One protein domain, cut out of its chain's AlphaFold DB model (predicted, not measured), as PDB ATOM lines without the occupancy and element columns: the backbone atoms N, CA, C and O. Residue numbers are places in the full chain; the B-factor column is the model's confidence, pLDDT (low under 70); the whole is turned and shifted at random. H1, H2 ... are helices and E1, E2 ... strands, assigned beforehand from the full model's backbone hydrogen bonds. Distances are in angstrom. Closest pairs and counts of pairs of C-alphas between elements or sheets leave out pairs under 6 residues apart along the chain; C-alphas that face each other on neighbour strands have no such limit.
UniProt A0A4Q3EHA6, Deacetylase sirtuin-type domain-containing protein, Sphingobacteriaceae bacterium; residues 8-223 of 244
ATOM      1  N   ASP A   8      86.397  96.290  53.464       83.88
ATOM      2  CA  ASP A   8      86.695  95.198  54.410       83.88
ATOM      3  C   ASP A   8      87.563  94.089  53.792       83.88
ATOM      4  O   ASP A   8      87.956  93.154  54.481       83.88
ATOM      5  N   SER A   9      87.874  94.193  52.497       84.81
ATOM      6  CA  SER A   9      88.834  93.332  51.795       84.81
ATOM      7  C   SER A   9      90.231  93.971  51.712       84.81
ATOM      8  O   SER A   9      91.086  93.492  50.972       84.81
ATOM      9  N   GLY A  10      90.461  95.073  52.441       84.25
ATOM     10  CA  GLY A  10      91.729  95.807  52.460       84.25
ATOM     11  C   GLY A  10      91.937  96.748  51.271       84.25
ATOM     12  O   GLY A  10      93.015  97.324  51.142       84.25
ATOM     13  N   LEU A  11      90.932  96.925  50.404       83.50
ATOM     14  CA  LEU A  11      91.012  97.850  49.274       83.50
ATOM     15  C   LEU A  11      90.539  99.250  49.686       83.50
ATOM     16  O   LEU A  11      89.449  99.381  50.244       83.50
ATOM     17  N   PRO A  12      91.299 100.322  49.412       74.56
ATOM     18  CA  PRO A  12      90.919 101.643  49.889       74.56
ATOM     19  C   PRO A  12      89.668 102.148  49.165       74.56
ATOM     20  O   PRO A  12      89.370 101.772  48.030       74.56
ATOM     21  N   SER A  13      88.924 103.041  49.814       70.50
ATOM     22  CA  SER A  13      87.722 103.607  49.199       70.50
ATOM     23  C   SER A  13      88.062 104.707  48.187       70.50
ATOM     24  O   SER A  13      88.965 105.514  48.398       70.50
ATOM     25  N   PHE A  14      87.283 104.792  47.104       60.91
ATOM     26  CA  PHE A  14      87.464 105.804  46.051       60.91
ATOM     27  C   PHE A  14      87.054 107.228  46.478       60.91
ATOM     28  O   PHE A  14      87.446 108.191  45.829       60.91
ATOM     29  N   THR A  15      86.256 107.391  47.539       54.19
ATOM     30  CA  THR A  15      85.724 108.698  47.988       54.19
ATOM     31  C   THR A  15      85.946 108.967  49.479       54.19
ATOM     32  O   THR A  15      85.316 109.865  50.037       54.19
ATOM     33  N   GLY A  16      86.760 108.158  50.158       50.12
ATOM     34  CA  GLY A  16      87.035 108.328  51.583       50.12
ATOM     35  C   GLY A  16      87.941 109.525  51.856       50.12
ATOM     36  O   GLY A  16      88.856 109.822  51.090       50.12
ATOM     37  N   SER A  17      87.692 110.202  52.973       40.50
ATOM     38  CA  SER A  17      88.630 111.129  53.608       40.50
ATOM     39  C   SER A  17      89.450 110.375  54.659       40.50
ATOM     40  O   SER A  17      88.858 109.659  55.463       40.50
ATOM     41  N   GLY A  18      90.773 110.567  54.697       47.16
ATOM     42  CA  GLY A  18      91.661 109.986  55.718       47.16
ATOM     43  C   GLY A  18      92.612 108.910  55.183       47.16
ATOM     44  O   GLY A  18      92.778 108.776  53.974       47.16
ATOM     45  N   ALA A  19      93.257 108.158  56.084       44.28
ATOM     46  CA  ALA A  19      94.304 107.171  55.776       44.28
ATOM     47  C   ALA A  19      93.864 106.028  54.829       44.28
ATOM     48  O   ALA A  19      94.709 105.434  54.167       44.28
ATOM     49  N   ASP A  20      92.554 105.790  54.694       48.75
ATOM     50  CA  ASP A  20      91.943 104.683  53.932       48.75
ATOM     51  C   ASP A  20      91.637 105.025  52.458       48.75
ATOM     52  O   ASP A  20      90.748 104.442  51.823       48.75
ATOM     53  N   SER A  21      92.326 106.028  51.917       58.56
ATOM     54  CA  SER A  21      92.128 106.556  50.569       58.56
ATOM     55  C   SER A  21      93.384 106.340  49.731       58.56
ATOM     56  O   SER A  21      94.454 106.844  50.078       58.56
ATOM     57  N   VAL A  22      93.253 105.650  48.587       57.31
ATOM     58  CA  VAL A  22      94.349 105.455  47.606       57.31
ATOM     59  C   VAL A  22      94.935 106.795  47.119       57.31
ATOM     60  O   VAL A  22      96.007 106.837  46.519       57.31
ATOM     61  N   TRP A  23      94.222 107.903  47.360       58.78
ATOM     62  CA  TRP A  23      94.499 109.236  46.833       58.78
ATOM     63  C   TRP A  23      95.474 110.071  47.647       58.78
ATOM     64  O   TRP A  23      95.923 111.093  47.137       58.78
ATOM     65  N   ASN A  24      95.813 109.697  48.885       57.38
ATOM     66  CA  ASN A  24      96.585 110.599  49.754       57.38
ATOM     67  C   ASN A  24      97.946 111.004  49.157       57.38
ATOM     68  O   ASN A  24      98.460 112.068  49.491       57.38
ATOM     69  N   ASN A  25      98.473 110.214  48.213       66.69
ATOM     70  CA  ASN A  25      99.733 110.486  47.523       66.69
ATOM     71  C   ASN A  25      99.576 110.942  46.055       66.69
ATOM     72  O   ASN A  25     100.582 111.200  45.395       66.69
ATOM     73  N   HIS A  26      98.351 111.061  45.518       71.44
ATOM     74  CA  HIS A  26      98.107 111.422  44.113       71.44
ATOM     75  C   HIS A  26      96.942 112.402  43.939       71.44
ATOM     76  O   HIS A  26      95.833 112.184  44.422       71.44
ATOM     77  N   ASN A  27      97.140 113.454  43.138       77.31
ATOM     78  CA  ASN A  27      96.031 114.306  42.713       77.31
ATOM     79  C   ASN A  27      95.114 113.527  41.749       77.31
ATOM     80  O   ASN A  27      95.546 113.112  40.676       77.31
ATOM     81  N   ILE A  28      93.834 113.360  42.097       74.44
ATOM     82  CA  ILE A  28      92.846 112.612  41.291       74.44
ATOM     83  C   ILE A  28      92.771 113.141  39.853       74.44
ATOM     84  O   ILE A  28      92.685 112.366  38.901       74.44
ATOM     85  N   SER A  29      92.837 114.462  39.669       76.62
ATOM     86  CA  SER A  29      92.779 115.078  38.337       76.62
ATOM     87  C   SER A  29      94.010 114.771  37.473       76.62
ATOM     88  O   SER A  29      93.948 114.894  36.248       76.62
ATOM     89  N   ASP A  30      95.104 114.315  38.087       83.31
ATOM     90  CA  ASP A  30      96.323 113.915  37.395       83.31
ATOM     91  C   ASP A  30      96.225 112.489  36.857       83.31
ATOM     92  O   ASP A  30      96.677 112.235  35.740       83.31
ATOM     93  N   VAL A  31      95.613 111.582  37.624       85.25
ATOM     94  CA  VAL A  31      95.596 110.138  37.328       85.25
ATOM     95  C   VAL A  31      94.264 109.614  36.787       85.25
ATOM     96  O   VAL A  31      94.234 108.569  36.140       85.25
ATOM     97  N   CYS A  32      93.170 110.353  36.966       86.94
ATOM     98  CA  CYS A  32      91.820 109.918  36.602       86.94
ATOM     99  C   CYS A  32      91.113 110.877  35.638       86.94
ATOM    100  O   CYS A  32      89.892 110.874  35.587       86.94
ATOM    101  N   ASN A  33      91.822 111.712  34.870       90.56
ATOM    102  CA  ASN A  33      91.203 112.617  33.890       90.56
ATOM    103  C   ASN A  33      91.455 112.151  32.447       90.56
ATOM    104  O   ASN A  33      92.599 112.093  31.988       90.56
ATOM    105  N   TYR A  34      90.381 111.856  31.711       92.06
ATOM    106  CA  TYR A  34      90.464 111.322  30.351       92.06
ATOM    107  C   TYR A  34      91.106 112.290  29.359       92.06
ATOM    108  O   TYR A  34      91.959 111.894  28.564       92.06
ATOM    109  N   ASN A  35      90.733 113.570  29.422       92.00
ATOM    110  CA  ASN A  35      91.253 114.590  28.515       92.00
ATOM    111  C   ASN A  35      92.755 114.790  28.726       92.00
ATOM    112  O   ASN A  35      93.513 114.846  27.757       92.00
ATOM    113  N   ARG A  36      93.200 114.807  29.989       92.69
ATOM    114  CA  ARG A  36      94.625 114.850  30.327       92.69
ATOM    115  C   ARG A  36      95.352 113.634  29.767       92.69
ATOM    116  O   ARG A  36      96.319 113.804  29.030       92.69
ATOM    117  N   TRP A  37      94.874 112.425  30.059       94.69
ATOM    118  CA  TRP A  37      95.481 111.193  29.552       94.69
ATOM    119  C   TRP A  37      95.589 111.191  28.019       94.69
ATOM    120  O   TRP A  37      96.652 110.895  27.473       94.69
ATOM    121  N   LYS A  38      94.529 111.609  27.316       94.00
ATOM    122  CA  LYS A  38      94.497 111.690  25.849       94.00
ATOM    123  C   LYS A  38      95.575 112.634  25.303       94.00
ATOM    124  O   LYS A  38      96.251 112.283  24.335       94.00
ATOM    125  N   THR A  39      95.766 113.794  25.934       94.06
ATOM    126  CA  THR A  39      96.836 114.745  25.586       94.06
ATOM    127  C   THR A  39      98.222 114.150  25.827       94.06
ATOM    128  O   THR A  39      99.096 114.270  24.968       94.06
ATOM    129  N   LEU A  40      98.426 113.464  26.956       94.50
ATOM    130  CA  LEU A  40      99.711 112.840  27.291       94.50
ATOM    131  C   LEU A  40     100.098 111.755  26.282       94.50
ATOM    132  O   LEU A  40     101.226 111.754  25.792       94.50
ATOM    133  N   VAL A  41      99.157 110.881  25.912       92.94
ATOM    134  CA  VAL A  41      99.391 109.834  24.906       92.94
ATOM    135  C   VAL A  41      99.696 110.422  23.531       92.94
ATOM    136  O   VAL A  41     100.502 109.859  22.802       92.94
ATOM    137  N   GLY A  42      99.092 111.550  23.155       92.00
ATOM    138  CA  GLY A  42      99.371 112.208  21.874       92.00
ATOM    139  C   GLY A  42     100.722 112.930  21.812       92.00
ATOM    140  O   GLY A  42     101.186 113.265  20.723       92.00
ATOM    141  N   SER A  43     101.367 113.180  22.955       93.69
ATOM    142  CA  SER A  43     102.573 114.002  23.013       93.69
ATOM    143  C   SER A  43     103.854 113.236  22.661       93.69
ATOM    144  O   SER A  43     103.915 112.011  22.748       93.69
ATOM    145  N   ARG A  44     104.891 113.993  22.273       92.94
ATOM    146  CA  ARG A  44     106.290 113.542  22.135       92.94
ATOM    147  C   ARG A  44     107.206 114.080  23.243       92.94
ATOM    148  O   ARG A  44     108.396 113.794  23.248       92.94
ATOM    149  N   SER A  45     106.675 114.896  24.156       96.88
ATOM    150  CA  SER A  45     107.461 115.510  25.229       96.88
ATOM    151  C   SER A  45     107.886 114.473  26.268       96.88
ATOM    152  O   SER A  45     107.044 113.739  26.789       96.88
ATOM    153  N   ALA A  46     109.168 114.481  26.643       95.50
ATOM    154  CA  ALA A  46     109.698 113.638  27.716       95.50
ATOM    155  C   ALA A  46     108.943 113.845  29.043       95.50
ATOM    156  O   ALA A  46     108.601 112.877  29.721       95.50
ATOM    157  N   LYS A  47     108.578 115.095  29.365       95.19
ATOM    158  CA  LYS A  47     107.765 115.431  30.545       95.19
ATOM    159  C   LYS A  47     106.389 114.760  30.501       95.19
ATOM    160  O   LYS A  47     105.928 114.222  31.503       95.19
ATOM    161  N   HIS A  48     105.730 114.763  29.342       94.69
ATOM    162  CA  HIS A  48     104.428 114.109  29.194       94.69
ATOM    163  C   HIS A  48     104.531 112.582  29.245       94.69
ATOM    164  O   HIS A  48     103.647 111.942  29.811       94.69
ATOM    165  N   HIS A  49     105.612 111.995  28.727       92.50
ATOM    166  CA  HIS A  49     105.871 110.564  28.887       92.50
ATOM    167  C   HIS A  49     106.076 110.183  30.357       92.50
ATOM    168  O   HIS A  49     105.497 109.200  30.812       92.50
ATOM    169  N   GLN A  50     106.818 110.987  31.126       93.00
ATOM    170  CA  GLN A  50     106.969 110.775  32.567       93.00
ATOM    171  C   GLN A  50     105.617 110.844  33.292       93.00
ATOM    172  O   GLN A  50     105.298 109.969  34.090       93.00
ATOM    173  N   MET A  51     104.774 111.830  32.968       93.25
ATOM    174  CA  MET A  51     103.422 111.917  33.535       93.25
ATOM    175  C   MET A  51     102.563 110.699  33.176       93.25
ATOM    176  O   MET A  51     101.869 110.174  34.040       93.25
ATOM    177  N   LEU A  52     102.620 110.224  31.929       92.06
ATOM    178  CA  LEU A  52     101.908 109.015  31.510       92.06
ATOM    179  C   LEU A  52     102.403 107.776  32.272       92.06
ATOM    180  O   LEU A  52     101.588 106.947  32.669       92.06
ATOM    181  N   ASN A  53     103.712 107.670  32.519       90.62
ATOM    182  CA  ASN A  53     104.290 106.603  33.335       90.62
ATOM    183  C   ASN A  53     103.791 106.653  34.784       90.62
ATOM    184  O   ASN A  53     103.465 105.607  35.331       90.62
ATOM    185  N   ASN A  54     103.630 107.840  35.371       89.75
ATOM    186  CA  ASN A  54     103.072 107.978  36.719       89.75
ATOM    187  C   ASN A  54     101.614 107.497  36.790       89.75
ATOM    188  O   ASN A  54     101.254 106.777  37.715       89.75
ATOM    189  N   ILE A  55     100.783 107.843  35.795       91.12
ATOM    190  CA  ILE A  55      99.402 107.329  35.696       91.12
ATOM    191  C   ILE A  55      99.425 105.802  35.599       91.12
ATOM    192  O   ILE A  55      98.704 105.100  36.299       91.12
ATOM    193  N   ASN A  56     100.277 105.284  34.725       90.12
ATOM    194  CA  ASN A  56     100.431 103.860  34.493       90.12
ATOM    195  C   ASN A  56     100.895 103.081  35.731       90.12
ATOM    196  O   ASN A  56     100.434 101.956  35.910       90.12
ATOM    197  N   GLN A  57     101.797 103.655  36.532       88.50
ATOM    198  CA  GLN A  57     102.283 103.064  37.777       88.50
ATOM    199  C   GLN A  57     101.183 103.058  38.835       88.50
ATOM    200  O   GLN A  57     100.933 102.021  39.432       88.50
ATOM    201  N   PHE A  58     100.449 104.166  38.978       89.62
ATOM    202  CA  PHE A  58      99.317 104.258  39.899       89.62
ATOM    203  C   PHE A  58      98.305 103.115  39.693       89.62
ATOM    204  O   PHE A  58      97.919 102.439  40.644       89.62
ATOM    205  N   TYR A  59      97.905 102.844  38.445       89.75
ATOM    206  CA  TYR A  59      96.976 101.744  38.162       89.75
ATOM    207  C   TYR A  59      97.603 100.352  38.297       89.75
ATOM    208  O   TYR A  59      96.878  99.407  38.596       89.75
ATOM    209  N   GLU A  60      98.914 100.215  38.091       88.81
ATOM    210  CA  GLU A  60      99.620  98.957  38.348       88.81
ATOM    211  C   GLU A  60      99.641  98.646  39.850       88.81
ATOM    212  O   GLU A  60      99.285  97.541  40.247       88.81
ATOM    213  N   ASP A  61      99.951  99.633  40.691       87.94
ATOM    214  CA  ASP A  61      99.958  99.479  42.150       87.94
ATOM    215  C   ASP A  61      98.562  99.101  42.668       87.94
ATOM    216  O   ASP A  61      98.414  98.168  43.463       87.94
ATOM    217  N   MET A  62      97.512  99.755  42.149       87.69
ATOM    218  CA  MET A  62      96.130  99.368  42.457       87.69
ATOM    219  C   MET A  62      95.809  97.944  41.997       87.69
ATOM    220  O   MET A  62      95.162  97.197  42.731       87.69
ATOM    221  N   TYR A  63      96.251  97.549  40.800       90.81
ATOM    222  CA  TYR A  63      96.044  96.189  40.311       90.81
ATOM    223  C   TYR A  63      96.723  95.154  41.217       90.81
ATOM    224  O   TYR A  63      96.111  94.135  41.535       90.81
ATOM    225  N   GLN A  64      97.948  95.415  41.685       90.12
ATOM    226  CA  GLN A  64      98.638  94.512  42.609       90.12
ATOM    227  C   GLN A  64      97.900  94.386  43.948       90.12
ATOM    228  O   GLN A  64      97.754  93.270  44.447       90.12
ATOM    229  N   ALA A  65      97.364  95.486  44.489       89.94
ATOM    230  CA  ALA A  65      96.531  95.446  45.692       89.94
ATOM    231  C   ALA A  65      95.260  94.599  45.484       89.94
ATOM    232  O   ALA A  65      94.944  93.730  46.294       89.94
ATOM    233  N   VAL A  66      94.565  94.787  44.358       91.44
ATOM    234  CA  VAL A  66      93.373  93.999  43.994       91.44
ATOM    235  C   VAL A  66      93.701  92.521  43.815       91.44
ATOM    236  O   VAL A  66      92.939  91.652  44.236       91.44
ATOM    237  N   LYS A  67      94.852  92.209  43.218       91.81
ATOM    238  CA  LYS A  67      95.277  90.834  42.955       91.81
ATOM    239  C   LYS A  67      95.426  90.011  44.237       91.81
ATOM    240  O   LYS A  67      95.077  88.834  44.216       91.81
ATOM    241  N   ILE A  68      95.920  90.615  45.319       93.31
ATOM    242  CA  ILE A  68      96.089  89.940  46.618       93.31
ATOM    243  C   ILE A  68      94.848  90.031  47.518       93.31
ATOM    244  O   ILE A  68      94.739  89.265  48.472       93.31
ATOM    245  N   ALA A  69      93.914  90.939  47.223       93.62
ATOM    246  CA  ALA A  69      92.661  91.050  47.955       93.62
ATOM    247  C   ALA A  69      91.740  89.852  47.675       93.62
ATOM    248  O   ALA A  69      91.617  89.375  46.537       93.62
ATOM    249  N   GLY A  70      91.070  89.391  48.731       95.44
ATOM    250  CA  GLY A  70      90.087  88.314  48.687       95.44
ATOM    251  C   GLY A  70      88.674  88.811  49.001       95.44
ATOM    252  O   GLY A  70      88.520  89.840  49.656       95.44
ATOM    253  N   PRO A  71      87.632  88.091  48.555       95.25
ATOM    254  CA  PRO A  71      86.248  88.429  48.864       95.25
ATOM    255  C   PRO A  71      85.983  88.382  50.375       95.25
ATOM    256  O   PRO A  71      86.179  87.353  51.020       95.25
ATOM    257  N   ASN A  72      85.489  89.483  50.938       89.88
ATOM    258  CA  ASN A  72      84.923  89.501  52.292       89.88
ATOM    259  C   ASN A  72      83.563  88.760  52.365       89.88
ATOM    260  O   ASN A  72      83.006  88.335  51.349       89.88
ATOM    261  N   SER A  73      82.999  88.648  53.576       89.44
ATOM    262  CA  SER A  73      81.712  87.970  53.845       89.44
ATOM    263  C   SER A  73      80.559  88.477  52.989       89.44
ATOM    264  O   SER A  73      79.574  87.782  52.754       89.44
ATOM    265  N   PHE A  74      80.703  89.703  52.523       85.62
ATOM    266  CA  PHE A  74      79.715  90.365  51.744       85.62
ATOM    267  C   PHE A  74      79.671  89.806  50.304       85.62
ATOM    268  O   PHE A  74      78.651  89.310  49.820       85.62
ATOM    269  N   HIS A  75      80.820  89.784  49.627       92.31
ATOM    270  CA  HIS A  75      80.910  89.177  48.295       92.31
ATOM    271  C   HIS A  75      80.523  87.693  48.356       92.31
ATOM    272  O   HIS A  75      79.842  87.196  47.464       92.31
ATOM    273  N   GLN A  76      80.893  87.005  49.445       93.88
ATOM    274  CA  GLN A  76      80.520  85.607  49.668       93.88
ATOM    275  C   GLN A  76      79.005  85.404  49.735       93.88
ATOM    276  O   GLN A  76      78.502  84.507  49.067       93.88
ATOM    277  N   TRP A  77      78.265  86.259  50.454       91.38
ATOM    278  CA  TRP A  77      76.806  86.132  50.524       91.38
ATOM    279  C   TRP A  77      76.134  86.337  49.157       91.38
ATOM    280  O   TRP A  77      75.198  85.606  48.837       91.38
ATOM    281  N   ILE A  78      76.634  87.251  48.310       90.31
ATOM    282  CA  ILE A  78      76.179  87.343  46.905       90.31
ATOM    283  C   ILE A  78      76.383  86.020  46.198       90.31
ATOM    284  O   ILE A  78      75.456  85.501  45.579       90.31
ATOM    285  N   GLY A  79      77.614  85.511  46.276       92.69
ATOM    286  CA  GLY A  79      77.995  84.280  45.613       92.69
ATOM    287  C   GLY A  79      77.099  83.131  46.058       92.69
ATOM    288  O   GLY A  79      76.668  82.343  45.225       92.69
ATOM    289  N   ASP A  80      76.758  83.062  47.346       92.19
ATOM    290  CA  ASP A  80      75.828  82.074  47.893       92.19
ATOM    291  C   ASP A  80      74.398  82.258  47.375       92.19
ATOM    292  O   ASP A  80      73.761  81.267  47.011       92.19
ATOM    293  N   LEU A  81      73.887  83.493  47.280       88.81
ATOM    294  CA  LEU A  81      72.567  83.733  46.688       88.81
ATOM    295  C   LEU A  81      72.518  83.330  45.216       88.81
ATOM    296  O   LEU A  81      71.572  82.653  44.815       88.81
ATOM    297  N   GLU A  82      73.527  83.688  44.421       88.69
ATOM    298  CA  GLU A  82      73.596  83.292  43.011       88.69
ATOM    299  C   GLU A  82      73.715  81.763  42.883       88.69
ATOM    300  O   GLU A  82      72.968  81.135  42.126       88.69
ATOM    301  N   ARG A  83      74.566  81.125  43.704       92.06
ATOM    302  CA  ARG A  83      74.718  79.658  43.757       92.06
ATOM    303  C   ARG A  83      73.449  78.929  44.173       92.06
ATOM    304  O   ARG A  83      73.234  77.806  43.718       92.06
ATOM    305  N   SER A  84      72.619  79.537  45.020       90.94
ATOM    306  CA  SER A  84      71.367  78.931  45.483       90.94
ATOM    307  C   SER A  84      70.379  78.670  44.344       90.94
ATOM    308  O   SER A  84      69.495  77.827  44.495       90.94
ATOM    309  N   LYS A  85      70.514  79.393  43.218       86.38
ATOM    310  CA  LYS A  85      69.596  79.380  42.065       86.38
ATOM    311  C   LYS A  85      68.144  79.740  42.402       86.38
ATOM    312  O   LYS A  85      67.275  79.605  41.546       86.38
ATOM    313  N   GLN A  86      67.876  80.217  43.619       83.38
ATOM    314  CA  GLN A  86      66.556  80.710  44.022       83.38
ATOM    315  C   GLN A  86      66.251  82.071  43.391       83.38
ATOM    316  O   GLN A  86      65.090  82.426  43.210       83.38
ATOM    317  N   TYR A  87      67.300  82.816  43.037       83.31
ATOM    318  CA  TYR A  87      67.216  84.153  42.469       83.31
ATOM    319  C   TYR A  87      68.064  84.250  41.204       83.31
ATOM    320  O   TYR A  87      69.151  83.674  41.125       83.31
ATOM    321  N   ASN A  88      67.595  85.035  40.235       85.69
ATOM    322  CA  ASN A  88      68.437  85.509  39.144       85.69
ATOM    323  C   ASN A  88      69.194  86.754  39.623       85.69
ATOM    324  O   ASN A  88      68.648  87.857  39.634       85.69
ATOM    325  N   VAL A  89      70.424  86.560  40.091       88.50
ATOM    326  CA  VAL A  89      71.235  87.636  40.668       88.50
ATOM    327  C   VAL A  89      71.977  88.372  39.555       88.50
ATOM    328  O   VAL A  89      72.658  87.758  38.737       88.50
ATOM    329  N   VAL A  90      71.855  89.701  39.532       91.00
ATOM    330  CA  VAL A  90      72.611  90.579  38.631       91.00
ATOM    331  C   VAL A  90      73.330  91.630  39.458       91.00
ATOM    332  O   VAL A  90      72.705  92.364  40.223       91.00
ATOM    333  N   ILE A  91      74.644  91.724  39.288       90.88
ATOM    334  CA  ILE A  91      75.480  92.661  40.033       90.88
ATOM    335  C   ILE A  91      75.869  93.798  39.103       90.88
ATOM    336  O   ILE A  91      76.559  93.601  38.110       90.88
ATOM    337  N   LEU A  92      75.459  95.017  39.426       89.06
ATOM    338  CA  LEU A  92      75.967  96.228  38.792       89.06
ATOM    339  C   LEU A  92      77.027  96.823  39.722       89.06
ATOM    340  O   LEU A  92      76.773  97.008  40.900       89.06
ATOM    341  N   THR A  93      78.239  97.099  39.262       86.44
ATOM    342  CA  THR A  93      79.299  97.584  40.162       86.44
ATOM    343  C   THR A  93      80.123  98.681  39.517       86.44
ATOM    344  O   THR A  93      80.394  98.663  38.319       86.44
ATOM    345  N   THR A  94      80.545  99.657  40.312       82.56
ATOM    346  CA  THR A  94      81.582 100.633  39.942       82.56
ATOM    347  C   THR A  94      82.880 100.388  40.661       82.56
ATOM    348  O   THR A  94      83.825 101.150  40.481       82.56
ATOM    349  N   ASN A  95      82.934  99.339  41.475       87.56
ATOM    350  CA  ASN A  95      84.214  98.796  41.857       87.56
ATOM    351  C   ASN A  95      84.854  98.245  40.579       87.56
ATOM    352  O   ASN A  95      84.190  97.640  39.733       87.56
ATOM    353  N   VAL A  96      86.144  98.513  40.442       90.19
ATOM    354  CA  VAL A  96      86.943  98.048  39.307       90.19
ATOM    355  C   VAL A  96      87.704  96.763  39.641       90.19
ATOM    356  O   VAL A  96      88.389  96.234  38.774       90.19
ATOM    357  N   ASP A  97      87.614  96.290  40.890       93.62
ATOM    358  CA  ASP A  97      88.141  95.003  41.356       93.62
ATOM    359  C   ASP A  97      87.262  93.815  40.941       93.62
ATOM    360  O   ASP A  97      86.141  94.012  40.494       93.62
ATOM    361  N   ASP A  98      87.789  92.599  41.094       95.12
ATOM    362  CA  ASP A  98      87.175  91.324  40.695       95.12
ATOM    363  C   ASP A  98      86.661  90.499  41.895       95.12
ATOM    364  O   ASP A  98      86.653  89.263  41.873       95.12
ATOM    365  N   LEU A  99      86.309  91.153  43.012       96.00
ATOM    366  CA  LEU A  99      85.997  90.436  44.254       96.00
ATOM    367  C   LEU A  99      84.673  89.660  44.195       96.00
ATOM    368  O   LEU A  99      84.554  88.627  44.855       96.00
ATOM    369  N   PHE A 100      83.695  90.099  43.400       95.88
ATOM    370  CA  PHE A 100      82.468  89.325  43.180       95.88
ATOM    371  C   PHE A 100      82.745  88.057  42.377       95.88
ATOM    372  O   PHE A 100      82.298  86.975  42.751       95.88
ATOM    373  N   GLU A 101      83.536  88.170  41.316       96.88
ATOM    374  CA  GLU A 101      83.974  87.048  40.493       96.88
ATOM    375  C   GLU A 101      84.744  86.037  41.343       96.88
ATOM    376  O   GLU A 101      84.465  84.840  41.294       96.88
ATOM    377  N   LYS A 102      85.655  86.512  42.204       96.69
ATOM    378  CA  LYS A 102      86.368  85.664  43.174       96.69
ATOM    379  C   LYS A 102      85.440  85.006  44.199       96.69
ATOM    380  O   LYS A 102      85.773  83.936  44.702       96.69
ATOM    381  N   ALA A 103      84.294  85.610  44.510       96.38
ATOM    382  CA  ALA A 103      83.254  84.995  45.334       96.38
ATOM    383  C   ALA A 103      82.351  84.017  44.557       96.38
ATOM    384  O   ALA A 103      81.456  83.409  45.146       96.38
ATOM    385  N   GLY A 104      82.591  83.827  43.256       96.31
ATOM    386  CA  GLY A 104      81.867  82.897  42.392       96.31
ATOM    387  C   GLY A 104      80.674  83.506  41.662       96.31
ATOM    388  O   GLY A 104      79.866  82.751  41.125       96.31
ATOM    389  N   CYS A 105      80.547  84.833  41.647       95.38
ATOM    390  CA  CYS A 105      79.483  85.500  40.910       95.38
ATOM    391  C   CYS A 105      79.772  85.478  39.406       95.38
ATOM    392  O   CYS A 105      80.920  85.668  38.999       95.38
ATOM    393  N   THR A 106      78.751  85.281  38.572       94.56
ATOM    394  CA  THR A 106      78.936  85.144  37.114       94.56
ATOM    395  C   THR A 106      78.276  86.251  36.305       94.56
ATOM    396  O   THR A 106      78.707  86.533  35.185       94.56
ATOM    397  N   ASN A 107      77.272  86.925  36.869       90.44
ATOM    398  CA  ASN A 107      76.548  88.001  36.199       90.44
ATOM    399  C   ASN A 107      76.899  89.381  36.774       90.44
ATOM    400  O   ASN A 107      76.084  90.039  37.427       90.44
ATOM    401  N   VAL A 108      78.140  89.808  36.528       92.38
ATOM    402  CA  VAL A 108      78.686  91.085  37.003       92.38
ATOM    403  C   VAL A 108      78.838  92.074  35.846       92.38
ATOM    404  O   VAL A 108      79.413  91.785  34.795       92.38
ATOM    405  N   ILE A 109      78.314  93.285  36.032       89.81
ATOM    406  CA  ILE A 109      78.396  94.399  35.092       89.81
ATOM    407  C   ILE A 109      79.233  95.510  35.728       89.81
ATOM    408  O   ILE A 109      78.734  96.323  36.508       89.81
ATOM    409  N   HIS A 110      80.506  95.581  35.335       90.00
ATOM    410  CA  HIS A 110      81.417  96.659  35.721       90.00
ATOM    411  C   HIS A 110      81.129  97.942  34.956       90.00
ATOM    412  O   HIS A 110      81.615  98.166  33.847       90.00
ATOM    413  N   LEU A 111      80.369  98.834  35.565       85.69
ATOM    414  CA  LEU A 111      79.987 100.119  34.992       85.69
ATOM    415  C   LEU A 111      81.199 101.014  34.738       85.69
ATOM    416  O   LEU A 111      81.199 101.812  33.801       85.69
ATOM    417  N   HIS A 112      82.239 100.877  35.564       86.94
ATOM    418  CA  HIS A 112      83.491 101.635  35.468       86.94
ATOM    419  C   HIS A 112      84.649 100.824  34.903       86.94
ATOM    420  O   HIS A 112      85.789 101.278  34.948       86.94
ATOM    421  N   GLY A 113      84.333  99.668  34.320       90.25
ATOM    422  CA  GLY A 113      85.302  98.724  33.793       90.25
ATOM    423  C   GLY A 113      86.114  98.021  34.886       90.25
ATOM    424  O   GLY A 113      85.722  97.997  36.048       90.25
ATOM    425  N   GLU A 114      87.210  97.388  34.486       92.62
ATOM    426  CA  GLU A 114      87.931  96.384  35.271       92.62
ATOM    427  C   GLU A 114      89.427  96.715  35.313       92.62
ATOM    428  O   GLU A 114      90.077  96.876  34.278       92.62
ATOM    429  N   ILE A 115      90.000  96.755  36.516       91.81
ATOM    430  CA  ILE A 115      91.409  97.097  36.753       91.81
ATOM    431  C   ILE A 115      92.382  96.061  36.171       91.81
ATOM    432  O   ILE A 115      93.506  96.396  35.808       91.81
ATOM    433  N   GLY A 116      91.939  94.807  36.027       91.75
ATOM    434  CA  GLY A 116      92.711  93.716  35.424       91.75
ATOM    435  C   GLY A 116      92.774  93.744  33.892       91.75
ATOM    436  O   GLY A 116      93.351  92.835  33.285       91.75
ATOM    437  N   MET A 117      92.190  94.763  33.256       92.12
ATOM    438  CA  MET A 117      92.077  94.880  31.806       92.12
ATOM    439  C   MET A 117      92.694  96.189  31.296       92.12
ATOM    440  O   MET A 117      92.713  97.216  31.963       92.12
ATOM    441  N   TYR A 118      93.160  96.157  30.055       92.00
ATOM    442  CA  TYR A 118      93.457  97.312  29.219       92.00
ATOM    443  C   TYR A 118      92.386  97.448  28.142       92.00
ATOM    444  O   TYR A 118      91.864  96.450  27.647       92.00
ATOM    445  N   ARG A 119      92.092  98.681  27.718       91.81
ATOM    446  CA  ARG A 119      91.189  98.974  26.600       91.81
ATOM    447  C   ARG A 119      91.803  99.978  25.634       91.81
ATOM    448  O   ARG A 119      92.330 101.016  26.030       91.81
ATOM    449  N   CYS A 120      91.660  99.694  24.340       92.19
ATOM    450  CA  CYS A 120      91.884 100.680  23.289       92.19
ATOM    451  C   CYS A 120      90.685 101.627  23.190       92.19
ATOM    452  O   CYS A 120      89.564 101.185  22.931       92.19
ATOM    453  N   THR A 121      90.917 102.930  23.326       91.31
ATOM    454  CA  THR A 121      89.840 103.935  23.306       91.31
ATOM    455  C   THR A 121      89.327 104.246  21.899       91.31
ATOM    456  O   THR A 121      88.297 104.893  21.760       91.31
ATOM    457  N   ILE A 122      90.005 103.748  20.857       92.19
ATOM    458  CA  ILE A 122      89.594 103.910  19.453       92.19
ATOM    459  C   ILE A 122      88.671 102.775  19.004       92.19
ATOM    460  O   ILE A 122      87.579 103.023  18.513       92.19
ATOM    461  N   CYS A 123      89.092 101.514  19.161       90.75
ATOM    462  CA  CYS A 123      88.326 100.366  18.655       90.75
ATOM    463  C   CYS A 123      87.552  99.594  19.736       90.75
ATOM    464  O   CYS A 123      86.842  98.637  19.416       90.75
ATOM    465  N   GLY A 124      87.734  99.955  21.010       89.50
ATOM    466  CA  GLY A 124      87.099  99.309  22.158       89.50
ATOM    467  C   GLY A 124      87.631  97.917  22.503       89.50
ATOM    468  O   GLY A 124      87.064  97.273  23.381       89.50
ATOM    469  N   ARG A 125      88.687  97.421  21.836       89.56
ATOM    470  CA  ARG A 125      89.271  96.106  22.154       89.56
ATOM    471  C   ARG A 125      89.814  96.112  23.581       89.56
ATOM    472  O   ARG A 125      90.587  97.007  23.923       89.56
ATOM    473  N   ARG A 126      89.424  95.097  24.352       89.75
ATOM    474  CA  ARG A 126      89.900  94.829  25.711       89.75
ATOM    475  C   ARG A 126      90.944  93.713  25.691       89.75
ATOM    476  O   ARG A 126      90.824  92.792  24.881       89.75
ATOM    477  N   THR A 127      91.949  93.797  26.550       88.38
ATOM    478  CA  THR A 127      92.999  92.780  26.720       88.38
ATOM    479  C   THR A 127      93.407  92.701  28.187       88.38
ATOM    480  O   THR A 127      93.458  93.724  28.855       88.38
ATOM    481  N   SER A 128      93.725  91.517  28.711       87.31
ATOM    482  CA  SER A 128      94.164  91.389  30.110       87.31
ATOM    483  C   SER A 128      95.477  92.131  30.365       87.31
ATOM    484  O   SER A 128      96.345  92.141  29.491       87.31
ATOM    485  N   ILE A 129      95.695  92.633  31.578       80.31
ATOM    486  CA  ILE A 129      96.930  93.332  31.980       80.31
ATOM    487  C   ILE A 129      98.219  92.503  31.834       80.31
ATOM    488  O   ILE A 129      99.296  93.062  31.663       80.31
ATOM    489  N   LYS A 130      98.108  91.166  31.790       69.50
ATOM    490  CA  LYS A 130      99.213  90.239  31.468       69.50
ATOM    491  C   LYS A 130      99.727  90.367  30.027       69.50
ATOM    492  O   LYS A 130     100.764  89.803  29.696       69.50
ATOM    493  N   THR A 131      98.989  91.056  29.159       62.78
ATOM    494  CA  THR A 131      99.414  91.352  27.788       62.78
ATOM    495  C   THR A 131     100.138  92.692  27.753       62.78
ATOM    496  O   THR A 131      99.764  93.632  28.456       62.78
ATOM    497  N   THR A 132     101.196  92.783  26.950       58.03
ATOM    498  CA  THR A 132     101.983  94.010  26.805       58.03
ATOM    499  C   THR A 132     101.105  95.171  26.331       58.03
ATOM    500  O   THR A 132     100.188  94.990  25.527       58.03
ATOM    501  N   ARG A 133     101.417  96.397  26.783       64.56
ATOM    502  CA  ARG A 133     100.822  97.657  26.287       64.56
ATOM    503  C   ARG A 133     101.307  97.985  24.861       64.56
ATOM    504  O   ARG A 133     101.786  99.081  24.586       64.56
ATOM    505  N   CYS A 134     101.242  97.016  23.954       66.06
ATOM    506  CA  CYS A 134     101.508  97.204  22.535       66.06
ATOM    507  C   CYS A 134     100.312  97.898  21.875       66.06
ATOM    508  O   CYS A 134      99.191  97.712  22.348       66.06
ATOM    509  N   PRO A 135     100.513  98.657  20.780       77.31
ATOM    510  CA  PRO A 135      99.417  99.203  19.988       77.31
ATOM    511  C   PRO A 135      98.333  98.163  19.721       77.31
ATOM    512  O   PRO A 135      98.612  96.972  19.589       77.31
ATOM    513  N   SER A 136      97.080  98.612  19.651       81.44
ATOM    514  CA  SER A 136      95.957  97.683  19.624       81.44
ATOM    515  C   SER A 136      96.075  96.786  18.395       81.44
ATOM    516  O   SER A 136      96.010  97.308  17.285       81.44
ATOM    517  N   PRO A 137      96.132  95.451  18.528       82.00
ATOM    518  CA  PRO A 137      96.300  94.580  17.366       82.00
ATOM    519  C   PRO A 137      95.102  94.618  16.402       82.00
ATOM    520  O   PRO A 137      95.166  94.061  15.317       82.00
ATOM    521  N   LYS A 138      93.988  95.261  16.789       86.81
ATOM    522  CA  LYS A 138      92.812  95.464  15.930       86.81
ATOM    523  C   LYS A 138      92.899  96.725  15.059       86.81
ATOM    524  O   LYS A 138      92.336  96.728  13.974       86.81
ATOM    525  N   CYS A 139      93.517  97.806  15.538       91.69
ATOM    526  CA  CYS A 139      93.518  99.098  14.828       91.69
ATOM    527  C   CYS A 139      94.858  99.849  14.865       91.69
ATOM    528  O   CYS A 139      94.915 101.018  14.502       91.69
ATOM    529  N   ASN A 140      95.912  99.206  15.364       89.44
ATOM    530  CA  ASN A 140      97.262  99.735  15.548       89.44
ATOM    531  C   ASN A 140      97.353 101.047  16.360       89.44
ATOM    532  O   ASN A 140      98.336 101.780  16.292       89.44
ATOM    533  N   SER A 141      96.322 101.372  17.147       91.00
ATOM    534  CA  SER A 141      96.293 102.600  17.944       91.00
ATOM    535  C   SER A 141      97.086 102.451  19.240       91.00
ATOM    536  O   SER A 141      96.899 101.486  19.983       91.00
ATOM    537  N   ARG A 142      97.902 103.462  19.555       89.62
ATOM    538  CA  ARG A 142      98.617 103.609  20.837       89.62
ATOM    539  C   ARG A 142      97.747 104.137  21.986       89.62
ATOM    540  O   ARG A 142      98.227 104.243  23.109       89.62
ATOM    541  N   TYR A 143      96.489 104.495  21.721       92.69
ATOM    542  CA  TYR A 143      95.559 104.995  22.735       92.69
ATOM    543  C   TYR A 143      94.970 103.835  23.539       92.69
ATOM    544  O   TYR A 143      93.817 103.438  23.351       92.69
ATOM    545  N   ILE A 144      95.804 103.277  24.415       91.69
ATOM    546  CA  ILE A 144      95.486 102.155  25.298       91.69
ATOM    547  C   ILE A 144      95.706 102.593  26.736       91.69
ATOM    548  O   ILE A 144      96.782 103.073  27.088       91.69
ATOM    549  N   LYS A 145      94.681 102.413  27.560       91.88
ATOM    550  CA  LYS A 145      94.728 102.668  29.000       91.88
ATOM    551  C   LYS A 145      94.185 101.482  29.759       91.88
ATOM    552  O   LYS A 145      93.551 100.613  29.160       91.88
ATOM    553  N   THR A 146      94.423 101.467  31.069       91.88
ATOM    554  CA  THR A 146      93.660 100.608  31.979       91.88
ATOM    555  C   THR A 146      92.170 100.751  31.673       91.88
ATOM    556  O   THR A 146      91.689 101.842  31.330       91.88
ATOM    557  N   ASP A 147      91.428  99.661  31.745       92.81
ATOM    558  CA  ASP A 147      90.004  99.671  31.471       92.81
ATOM    559  C   ASP A 147      89.202 100.162  32.676       92.81
ATOM    560  O   ASP A 147      88.191  99.586  33.036       92.81
ATOM    561  N   VAL A 148      89.659 101.255  33.278       91.00
ATOM    562  CA  VAL A 148      88.953 102.012  34.305       91.00
ATOM    563  C   VAL A 148      88.414 103.282  33.673       91.00
ATOM    564  O   VAL A 148      89.168 104.019  33.035       91.00
ATOM    565  N   THR A 149      87.124 103.556  33.823       89.31
ATOM    566  CA  THR A 149      86.508 104.784  33.312       89.31
ATOM    567  C   THR A 149      87.040 106.002  34.067       89.31
ATOM    568  O   THR A 149      86.903 106.105  35.283       89.31
ATOM    569  N   PHE A 150      87.644 106.945  33.345       89.44
ATOM    570  CA  PHE A 150      88.176 108.185  33.920       89.44
ATOM    571  C   PHE A 150      87.100 109.273  33.986       89.44
ATOM    572  O   PHE A 150      86.110 109.236  33.255       89.44
ATOM    573  N   TYR A 151      87.323 110.304  34.801       84.62
ATOM    574  CA  TYR A 151      86.567 111.554  34.726       84.62
ATOM    575  C   TYR A 151      86.596 112.121  33.309       84.62
ATOM    576  O   TYR A 151      87.639 112.131  32.644       84.62
ATOM    577  N   CYS A 152      85.444 112.636  32.880       85.56
ATOM    578  CA  CYS A 152      85.240 113.178  31.537       85.56
ATOM    579  C   CYS A 152      85.390 112.111  30.417       85.56
ATOM    580  O   CYS A 152      85.599 112.464  29.257       85.56
ATOM    581  N   GLU A 153      85.280 110.816  30.744       87.81
ATOM    582  CA  GLU A 153      85.166 109.712  29.784       87.81
ATOM    583  C   GLU A 153      83.711 109.242  29.653       87.81
ATOM    584  O   GLU A 153      82.980 109.140  30.637       87.81
ATOM    585  N   VAL A 154      83.294 108.900  28.434       78.06
ATOM    586  CA  VAL A 154      81.971 108.321  28.173       78.06
ATOM    587  C   VAL A 154      82.019 106.800  28.376       78.06
ATOM    588  O   VAL A 154      82.764 106.108  27.683       78.06
ATOM    589  N   ALA A 155      81.194 106.265  29.283       70.81
ATOM    590  CA  ALA A 155      81.053 104.821  29.549       70.81
ATOM    591  C   ALA A 155      79.696 104.252  29.082       70.81
ATOM    592  O   ALA A 155      79.010 103.522  29.789       70.81
ATOM    593  N   GLU A 156      79.287 104.602  27.865       68.38
ATOM    594  CA  GLU A 156      77.929 104.372  27.351       68.38
ATOM    595  C   GLU A 156      77.491 102.895  27.336       68.38
ATOM    596  O   GLU A 156      76.378 102.567  27.742       68.38
ATOM    597  N   LYS A 157      78.363 101.967  26.919       77.38
ATOM    598  CA  LYS A 157      77.963 100.566  26.684       77.38
ATOM    599  C   LYS A 157      77.547  99.834  27.958       77.38
ATOM    600  O   LYS A 157      76.593  99.060  27.931       77.38
ATOM    601  N   GLN A 158      78.274 100.032  29.050       80.75
ATOM    602  CA  GLN A 158      78.009  99.360  30.319       80.75
ATOM    603  C   GLN A 158      76.747  99.922  30.980       80.75
ATOM    604  O   GLN A 158      75.938  99.154  31.495       80.75
ATOM    605  N   TYR A 159      76.514 101.231  30.858       80.38
ATOM    606  CA  TYR A 159      75.279 101.852  31.330       80.38
ATOM    607  C   TYR A 159      74.046 101.402  30.545       80.38
ATOM    608  O   TYR A 159      73.017 101.132  31.154       80.38
ATOM    609  N   LEU A 160      74.147 101.216  29.225       82.62
ATOM    610  CA  LEU A 160      73.050 100.639  28.441       82.62
ATOM    611  C   LEU A 160      72.719  99.203  28.868       82.62
ATOM    612  O   LEU A 160      71.552  98.823  28.868       82.62
ATOM    613  N   LYS A 161      73.722  98.393  29.236       82.94
ATOM    614  CA  LYS A 161      73.470  97.051  29.788       82.94
ATOM    615  C   LYS A 161      72.753  97.123  31.133       82.94
ATOM    616  O   LYS A 161      71.852  96.323  31.353       82.94
ATOM    617  N   ALA A 162      73.138  98.070  31.989       82.44
ATOM    618  CA  ALA A 162      72.509  98.293  33.286       82.44
ATOM    619  C   ALA A 162      71.047  98.737  33.155       82.44
ATOM    620  O   ALA A 162      70.193  98.179  33.829       82.44
ATOM    621  N   LEU A 163      70.746  99.666  32.237       80.88
ATOM    622  CA  LEU A 163      69.372 100.119  31.974       80.88
ATOM    623  C   LEU A 163      68.437  98.962  31.626       80.88
ATOM    624  O   LEU A 163      67.375  98.846  32.221       80.88
ATOM    625  N   ARG A 164      68.883  98.038  30.768       83.38
ATOM    626  CA  ARG A 164      68.087  96.850  30.424       83.38
ATOM    627  C   ARG A 164      67.758  95.968  31.628       83.38
ATOM    628  O   ARG A 164      66.758  95.266  31.589       83.38
ATOM    629  N   GLN A 165      68.601  95.961  32.666       83.56
ATOM    630  CA  GLN A 165      68.304  95.218  33.896       83.56
ATOM    631  C   GLN A 165      67.221  95.912  34.721       83.56
ATOM    632  O   GLN A 165      66.453  95.240  35.394       83.56
ATOM    633  N   PHE A 166      67.134  97.241  34.660       79.31
ATOM    634  CA  PHE A 166      66.076  97.984  35.340       79.31
ATOM    635  C   PHE A 166      64.730  97.842  34.625       79.31
ATOM    636  O   PHE A 166      63.707  97.711  35.292       79.31
ATOM    637  N   ASP A 167      64.732  97.772  33.291       78.81
ATOM    638  CA  ASP A 167      63.509  97.629  32.490       78.81
ATOM    639  C   ASP A 167      62.712  96.359  32.827       78.81
ATOM    640  O   ASP A 167      61.481  96.360  32.727       78.81
ATOM    641  N   ILE A 168      63.404  95.290  33.236       79.19
ATOM    642  CA  ILE A 168      62.806  93.986  33.556       79.19
ATOM    643  C   ILE A 168      62.356  93.850  35.016       79.19
ATOM    644  O   ILE A 168      61.732  92.845  35.347       79.19
ATOM    645  N   LEU A 169      62.657  94.829  35.879       79.19
ATOM    646  CA  LEU A 169      62.226  94.792  37.274       79.19
ATOM    647  C   LEU A 169      60.704  94.932  37.378       79.19
ATOM    648  O   LEU A 169      60.087  95.777  36.716       79.19
ATOM    649  N   GLN A 170      60.113  94.142  38.268       80.06
ATOM    650  CA  GLN A 170      58.680  94.109  38.536       80.06
ATOM    651  C   GLN A 170      58.380  93.887  40.023       80.06
ATOM    652  O   GLN A 170      59.247  93.584  40.846       80.06
ATOM    653  N   ARG A 171      57.106  94.038  40.386       77.94
ATOM    654  CA  ARG A 171      56.633  93.753  41.740       77.94
ATOM    655  C   ARG A 171      56.969  92.310  42.133       77.94
ATOM    656  O   ARG A 171      56.621  91.380  41.415       77.94
ATOM    657  N   GLY A 172      57.574  92.139  43.307       73.44
ATOM    658  CA  GLY A 172      58.056  90.843  43.801       73.44
ATOM    659  C   GLY A 172      59.571  90.663  43.678       73.44
ATOM    660  O   GLY A 172      60.122  89.807  44.366       73.44
ATOM    661  N   ASP A 173      60.241  91.509  42.891       87.00
ATOM    662  CA  ASP A 173      61.701  91.564  42.840       87.00
ATOM    663  C   ASP A 173      62.287  92.384  43.999       87.00
ATOM    664  O   ASP A 173      61.587  93.133  44.697       87.00
ATOM    665  N   PHE A 174      63.610  92.287  44.152       85.25
ATOM    666  CA  PHE A 174      64.393  93.038  45.127       85.25
ATOM    667  C   PHE A 174      65.459  93.889  44.434       85.25
ATOM    668  O   PHE A 174      66.178  93.410  43.558       85.25
ATOM    669  N   MET A 175      65.619  95.134  44.882       86.12
ATOM    670  CA  MET A 175      66.734  96.001  44.509       86.12
ATOM    671  C   MET A 175      67.542  96.359  45.755       86.12
ATOM    672  O   MET A 175      67.028  96.979  46.685       86.12
ATOM    673  N   ILE A 176      68.824  95.988  45.758       85.00
ATOM    674  CA  ILE A 176      69.731  96.217  46.886       85.00
ATOM    675  C   ILE A 176      70.780  97.254  46.485       85.00
ATOM    676  O   ILE A 176      71.536  97.057  45.536       85.00
ATOM    677  N   ALA A 177      70.846  98.357  47.228       80.94
ATOM    678  CA  ALA A 177      71.920  99.336  47.125       80.94
ATOM    679  C   ALA A 177      72.825  99.208  48.350       80.94
ATOM    680  O   ALA A 177      72.393  99.506  49.464       80.94
ATOM    681  N   ALA A 178      74.084  98.812  48.160       79.19
ATOM    682  CA  ALA A 178      75.032  98.685  49.263       79.19
ATOM    683  C   ALA A 178      76.270  99.561  49.079       79.19
ATOM    684  O   ALA A 178      76.630  99.944  47.968       79.19
ATOM    685  N   GLY A 179      76.895  99.953  50.191       72.75
ATOM    686  CA  GLY A 179      78.156 100.702  50.189       72.75
ATOM    687  C   GLY A 179      78.128 102.030  49.415       72.75
ATOM    688  O   GLY A 179      79.173 102.566  49.047       72.75
ATOM    689  N   THR A 180      76.937 102.576  49.151       67.94
ATOM    690  CA  THR A 180      76.728 103.788  48.350       67.94
ATOM    691  C   THR A 180      75.752 104.737  49.027       67.94
ATOM    692  O   THR A 180      74.791 104.323  49.675       67.94
ATOM    693  N   SER A 181      76.000 106.039  48.881       62.81
ATOM    694  CA  SER A 181      75.036 107.078  49.263       62.81
ATOM    695  C   SER A 181      74.005 107.369  48.162       62.81
ATOM    696  O   SER A 181      73.091 108.148  48.406       62.81
ATOM    697  N   ALA A 182      74.192 106.817  46.951       60.47
ATOM    698  CA  ALA A 182      73.438 107.100  45.719       60.47
ATOM    699  C   ALA A 182      73.293 108.590  45.341       60.47
ATOM    700  O   ALA A 182      72.515 108.941  44.456       60.47
ATOM    701  N   ARG A 183      74.064 109.484  45.975       56.72
ATOM    702  CA  ARG A 183      74.010 110.932  45.718       56.72
ATOM    703  C   ARG A 183      74.760 111.338  44.454       56.72
ATOM    704  O   ARG A 183      74.390 112.310  43.808       56.72
ATOM    705  N   THR A 184      75.806 110.594  44.101       52.25
ATOM    706  CA  THR A 184      76.788 111.009  43.087       52.25
ATOM    707  C   THR A 184      76.448 110.529  41.675       52.25
ATOM    708  O   THR A 184      76.936 111.096  40.700       52.25
ATOM    709  N   PHE A 185      75.603 109.503  41.533       59.06
ATOM    710  CA  PHE A 185      75.282 108.905  40.240       59.06
ATOM    711  C   PHE A 185      73.803 109.079  39.895       59.06
ATOM    712  O   PHE A 185      72.909 108.613  40.594       59.06
ATOM    713  N   GLN A 186      73.529 109.786  38.800       55.12
ATOM    714  CA  GLN A 186      72.165 110.160  38.439       55.12
ATOM    715  C   GLN A 186      71.319 108.950  38.028       55.12
ATOM    716  O   GLN A 186      70.138 108.912  38.360       55.12
ATOM    717  N   MET A 187      71.910 107.924  37.404       62.72
ATOM    718  CA  MET A 187      71.126 106.750  37.008       62.72
ATOM    719  C   MET A 187      70.748 105.857  38.189       62.72
ATOM    720  O   MET A 187      69.680 105.265  38.140       62.72
ATOM    721  N   SER A 188      71.538 105.794  39.274       65.06
ATOM    722  CA  SER A 188      71.102 105.055  40.469       65.06
ATOM    723  C   SER A 188      69.867 105.697  41.094       65.06
ATOM    724  O   SER A 188      69.020 104.991  41.623       65.06
ATOM    725  N   ARG A 189      69.724 107.026  40.985       69.69
ATOM    726  CA  ARG A 189      68.520 107.734  41.443       69.69
ATOM    727  C   ARG A 189      67.307 107.380  40.594       69.69
ATOM    728  O   ARG A 189      66.261 107.063  41.148       69.69
ATOM    729  N   THR A 190      67.451 107.451  39.271       73.06
ATOM    730  CA  THR A 190      66.361 107.141  38.339       73.06
ATOM    731  C   THR A 190      65.929 105.687  38.476       73.06
ATOM    732  O   THR A 190      64.749 105.437  38.672       73.06
ATOM    733  N   ALA A 191      66.884 104.754  38.486       76.38
ATOM    734  CA  ALA A 191      66.610 103.329  38.644       76.38
ATOM    735  C   ALA A 191      65.937 103.012  39.984       76.38
ATOM    736  O   ALA A 191      64.980 102.250  40.027       76.38
ATOM    737  N   TRP A 192      66.399 103.627  41.078       79.12
ATOM    738  CA  TRP A 192      65.788 103.437  42.393       79.12
ATOM    739  C   TRP A 192      64.349 103.946  42.441       79.12
ATOM    740  O   TRP A 192      63.459 103.257  42.932       79.12
ATOM    741  N   LYS A 193      64.114 105.151  41.912       79.56
ATOM    742  CA  LYS A 193      62.773 105.728  41.816       79.56
ATOM    743  C   LYS A 193      61.851 104.824  40.994       79.56
ATOM    744  O   LYS A 193      60.761 104.502  41.451       79.56
ATOM    745  N   GLU A 194      62.307 104.395  39.825       80.69
ATOM    746  CA  GLU A 194      61.542 103.534  38.928       80.69
ATOM    747  C   GLU A 194      61.223 102.174  39.562       80.69
ATOM    748  O   GLU A 194      60.086 101.712  39.497       80.69
ATOM    749  N   ALA A 195      62.189 101.558  40.250       81.19
ATOM    750  CA  ALA A 195      61.971 100.322  40.994       81.19
ATOM    751  C   ALA A 195      60.857 100.491  42.043       81.19
ATOM    752  O   ALA A 195      59.936  99.674  42.109       81.19
ATOM    753  N   LYS A 196      60.877 101.593  42.805       82.56
ATOM    754  CA  LYS A 196      59.810 101.904  43.768       82.56
ATOM    755  C   LYS A 196      58.451 102.100  43.098       82.56
ATOM    756  O   LYS A 196      57.458 101.567  43.586       82.56
ATOM    757  N   GLU A 197      58.393 102.838  41.992       86.38
ATOM    758  CA  GLU A 197      57.152 103.063  41.232       86.38
ATOM    759  C   GLU A 197      56.570 101.753  40.672       86.38
ATOM    760  O   GLU A 197      55.353 101.600  40.593       86.38
ATOM    761  N   ARG A 198      57.429 100.771  40.369       83.81
ATOM    762  CA  ARG A 198      57.054  99.414  39.936       83.81
ATOM    763  C   ARG A 198      56.711  98.461  41.091       83.81
ATOM    764  O   ARG A 198      56.345  97.313  40.843       83.81
ATOM    765  N   GLY A 199      56.814  98.904  42.346       83.00
ATOM    766  CA  GLY A 199      56.543  98.081  43.529       83.00
ATOM    767  C   GLY A 199      57.620  97.031  43.832       83.00
ATOM    768  O   GLY A 199      57.322  96.026  44.480       83.00
ATOM    769  N   VAL A 200      58.848  97.240  43.352       83.94
ATOM    770  CA  VAL A 200      60.034  96.443  43.708       83.94
ATOM    771  C   VAL A 200      60.400  96.731  45.161       83.94
ATOM    772  O   VAL A 200      60.392  97.890  45.583       83.94
ATOM    773  N   LYS A 201      60.768  95.699  45.925       82.25
ATOM    774  CA  LYS A 201      61.235  95.878  47.302       82.25
ATOM    775  C   LYS A 201      62.650  96.457  47.289       82.25
ATOM    776  O   LYS A 201      63.577  95.851  46.753       82.25
ATOM    777  N   THR A 202      62.830  97.619  47.901       82.56
ATOM    778  CA  THR A 202      64.103  98.346  47.913       82.56
ATOM    779  C   THR A 202      64.805  98.262  49.268       82.56
ATOM    780  O   THR A 202      64.224  98.576  50.308       82.56
ATOM    781  N   ILE A 203      66.075  97.851  49.263       82.00
ATOM    782  CA  ILE A 203      66.883  97.640  50.472       82.00
ATOM    783  C   ILE A 203      68.161  98.472  50.375       82.00
ATOM    784  O   ILE A 203      68.934  98.338  49.423       82.00
ATOM    785  N   HIS A 204      68.402  99.342  51.358       78.50
ATOM    786  CA  HIS A 204      69.613 100.168  51.416       78.50
ATOM    787  C   HIS A 204      70.523  99.743  52.562       78.50
ATOM    788  O   HIS A 204      70.084  99.629  53.706       78.50
ATOM    789  N   ILE A 205      71.802  99.520  52.256       75.62
ATOM    790  CA  ILE A 205      72.762  98.996  53.223       75.62
ATOM    791  C   ILE A 205      74.036  99.835  53.241       75.62
ATOM    792  O   ILE A 205      74.819  99.865  52.289       75.62
ATOM    793  N   ASN A 206      74.250 100.568  54.330       69.75
ATOM    794  CA  ASN A 206      75.328 101.551  54.429       69.75
ATOM    795  C   ASN A 206      75.730 101.742  55.902       69.75
ATOM    796  O   ASN A 206      74.854 101.683  56.759       69.75
ATOM    797  N   PRO A 207      77.012 101.998  56.239       63.53
ATOM    798  CA  PRO A 207      77.401 102.315  57.619       63.53
ATOM    799  C   PRO A 207      76.638 103.488  58.241       63.53
ATOM    800  O   PRO A 207      76.442 103.516  59.447       63.53
ATOM    801  N   ASN A 208      76.211 104.450  57.419       64.00
ATOM    802  CA  ASN A 208      75.347 105.549  57.838       64.00
ATOM    803  C   ASN A 208      74.138 105.598  56.896       64.00
ATOM    804  O   ASN A 208      74.199 106.310  55.884       64.00
ATOM    805  N   PRO A 209      73.076 104.817  57.166       58.16
ATOM    806  CA  PRO A 209      71.869 104.849  56.357       58.16
ATOM    807  C   PRO A 209      71.185 106.204  56.585       58.16
ATOM    808  O   PRO A 209      70.592 106.474  57.622       58.16
ATOM    809  N   GLY A 210      71.367 107.112  55.630       58.50
ATOM    810  CA  GLY A 210      70.568 108.328  55.503       58.50
ATOM    811  C   GLY A 210      69.532 108.142  54.395       58.50
ATOM    812  O   GLY A 210      69.632 107.180  53.631       58.50
ATOM    813  N   PRO A 211      68.567 109.062  54.240       54.22
ATOM    814  CA  PRO A 211      67.636 108.994  53.122       54.22
ATOM    815  C   PRO A 211      68.417 108.959  51.799       54.22
ATOM    816  O   PRO A 211      69.285 109.813  51.548       54.22
ATOM    817  N   MET A 212      68.131 107.948  50.970       55.78
ATOM    818  CA  MET A 212      68.566 107.874  49.574       55.78
ATOM    819  C   MET A 212      67.801 108.929  48.775       55.78
ATOM    820  O   MET A 212      66.885 108.623  48.019       55.78
ATOM    821  N   LEU A 213      68.159 110.200  48.992       53.53
ATOM    822  CA  LEU A 213      67.402 111.356  48.502       53.53
ATOM    823  C   LEU A 213      65.922 111.248  48.935       53.53
ATOM    824  O   LEU A 213      65.612 110.468  49.831       53.53
ATOM    825  N   ASP A 214      65.013 112.037  48.365       54.78
ATOM    826  CA  ASP A 214      63.606 112.177  48.797       54.78
ATOM    827  C   ASP A 214      62.741 110.887  48.710       54.78
ATOM    828  O   ASP A 214      61.519 110.943  48.831       54.78
ATOM    829  N   TYR A 215      63.358 109.714  48.514       59.19
ATOM    830  CA  TYR A 215      62.728 108.397  48.430       59.19
ATOM    831  C   TYR A 215      63.352 107.430  49.457       59.19
ATOM    832  O   TYR A 215      64.378 106.804  49.171       59.19
ATOM    833  N   PRO A 216      62.754 107.257  50.651       65.12
ATOM    834  CA  PRO A 216      63.278 106.325  51.650       65.12
ATOM    835  C   PRO A 216      63.271 104.887  51.112       65.12
ATOM    836  O   PRO A 216      62.389 104.522  50.335       65.12
ATOM    837  N   ALA A 217      64.254 104.077  51.506       60.78
ATOM    838  CA  ALA A 217      64.230 102.637  51.246       60.78
ATOM    839  C   ALA A 217      63.075 101.978  52.011       60.78
ATOM    840  O   ALA A 217      62.676 102.494  53.057       60.78
ATOM    841  N   ASP A 218      62.570 100.844  51.519       61.72
ATOM    842  CA  ASP A 218      61.573 100.074  52.271       61.72
ATOM    843  C   ASP A 218      62.201  99.456  53.525       61.72
ATOM    844  O   ASP A 218      61.538  99.342  54.553       61.72
ATOM    845  N   GLU A 219      63.485  99.088  53.446       67.94
ATOM    846  CA  GLU A 219      64.293  98.614  54.572       67.94
ATOM    847  C   GLU A 219      65.699  99.232  54.555       67.94
ATOM    848  O   GLU A 219      66.294  99.458  53.495       67.94
ATOM    849  N   GLN A 220      66.238  99.501  55.747       60.00
ATOM    850  CA  GLN A 220      67.580 100.045  55.944       60.00
ATOM    851  C   GLN A 220      68.368  99.195  56.935       60.00
ATOM    852  O   GLN A 220      67.887  98.899  58.028       60.00
ATOM    853  N   TYR A 221      69.606  98.867  56.572       63.50
ATOM    854  CA  TYR A 221      70.514  98.096  57.416       63.50
ATOM    855  C   TYR A 221      71.856  98.815  57.585       63.50
ATOM    856  O   TYR A 221      72.384  99.423  56.650       63.50
ATOM    857  N   VAL A 222      72.428  98.716  58.788       55.25
ATOM    858  CA  VAL A 222      73.793  99.176  59.078       55.25
ATOM    859  C   VAL A 222      74.775  98.081  58.676       55.25
ATOM    860  O   VAL A 222      74.584  96.907  58.989       55.25
ATOM    861  N   MET A 223      75.836  98.465  57.969       53.59
ATOM    862  CA  MET A 223      76.840  97.525  57.470       53.59
ATOM    863  C   MET A 223      77.668  96.937  58.630       53.59
ATOM    864  O   MET A 223      78.446  97.650  59.263       53.59
TER     865      MET A 223
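AT A GLANCE: This is residues 8 to 223 of the 244 residues of the protein "Deacetylase sirtuin-type domain-containing protein" of Sphingobacteriaceae bacterium (UniProt A0A4Q3EHA6). Three small groups of strands follow one another along the longest axis: at one end the sheet E4, E3, E5 with the long helix H3 over one face and H1 and H2 packed on H3, in the middle the pair E1 and E2 between H6 and H5, and at the other end the sheet E6, E7, E8 with H7 over one face. The groups meet loosely, and H4 packs on H5. The 216 printed residues run H1 H2 H3 H4 E1 H5 E2 E3 E4 E5 H6 E6 H7 E7 E8; the class is mixed, and E4 E3 E5 is antiparallel, the others parallel. The whole is compact, radius of gyration of the C-alphas 18.7 A, spans 57 by 39 by 32 A.

HOW THE PARTS SIT: H1, residues 28 to 31, touches H3, residues 46 to 68, at Val 31 and Ile 55, closest C-alphas 5.0 A. H2, residues 34 to 42, touches residues 48 to 52 of H3 alone, closest C-alphas Leu 40 and His 48, 5.2 A, at a steep tilt of 57 degrees, opposite ways. H4, residues 73 to 84, touches H5, residues 99 to 102, closest C-alphas His 75 and Phe 100, 5.3 A. E1, residues 91 to 93, H5 and E2, residues 108 to 110, form a strand-helix-strand unit, parallel neighbour strands with a helix between, its crossover right-handed; N 109 and O 91 are 2.7 A apart. E3, residues 113 to 120, bends by 120 degrees at residue 116. E3 and E4, residues 126 to 128, are a hairpin, N 118 and O 127 at 2.7 A; E5, residues 144 to 148, has N 147 and O 117 of E3 at 2.8 A. H3 is on this sheet, two layers, at a height of 10.1 A, slantwise to the strands. H6, residues 156 to 167, and H7, residues 186 to 197, only just touch, with 3 pairs of C-alphas within 8 A, closest Phe 166 and Ala 191, 6.3 A. E6, residues 174 to 178, H7 and E7, residues 201 to 205, form a second right-handed unit, N 177 and O 203 at 2.9 A; E8, residues 219 to 221, has O 219 and N 204 at 3.0 A. H7 is on this sheet, along the strands. Every O i to N i+4 pair is within hydrogen-bond range in H2, H3, H4 and H7, 7 of 8 in H6; H1 and H5 are too short.

IN THESE COORDINATES: H3 is 33.2 A long, from C-alpha 46 at (109.698, 113.638, 27.716); H7 is 16.8 A and H6 16.7 A. E8 ends at C-alpha 221, (70.514, 98.096, 57.416).

THE WHOLE: The C-alphas of Ala 46 and Gly 172 are the two farthest apart, 58.7 A. The printed part has no cut; the links E4 to E5 and E7 to E8 are long. Mean pLDDT of the printed part is 81.4; under 70 are residues 14 to 25, 130 to 134, 156, 180 to 189 and 206 to 223.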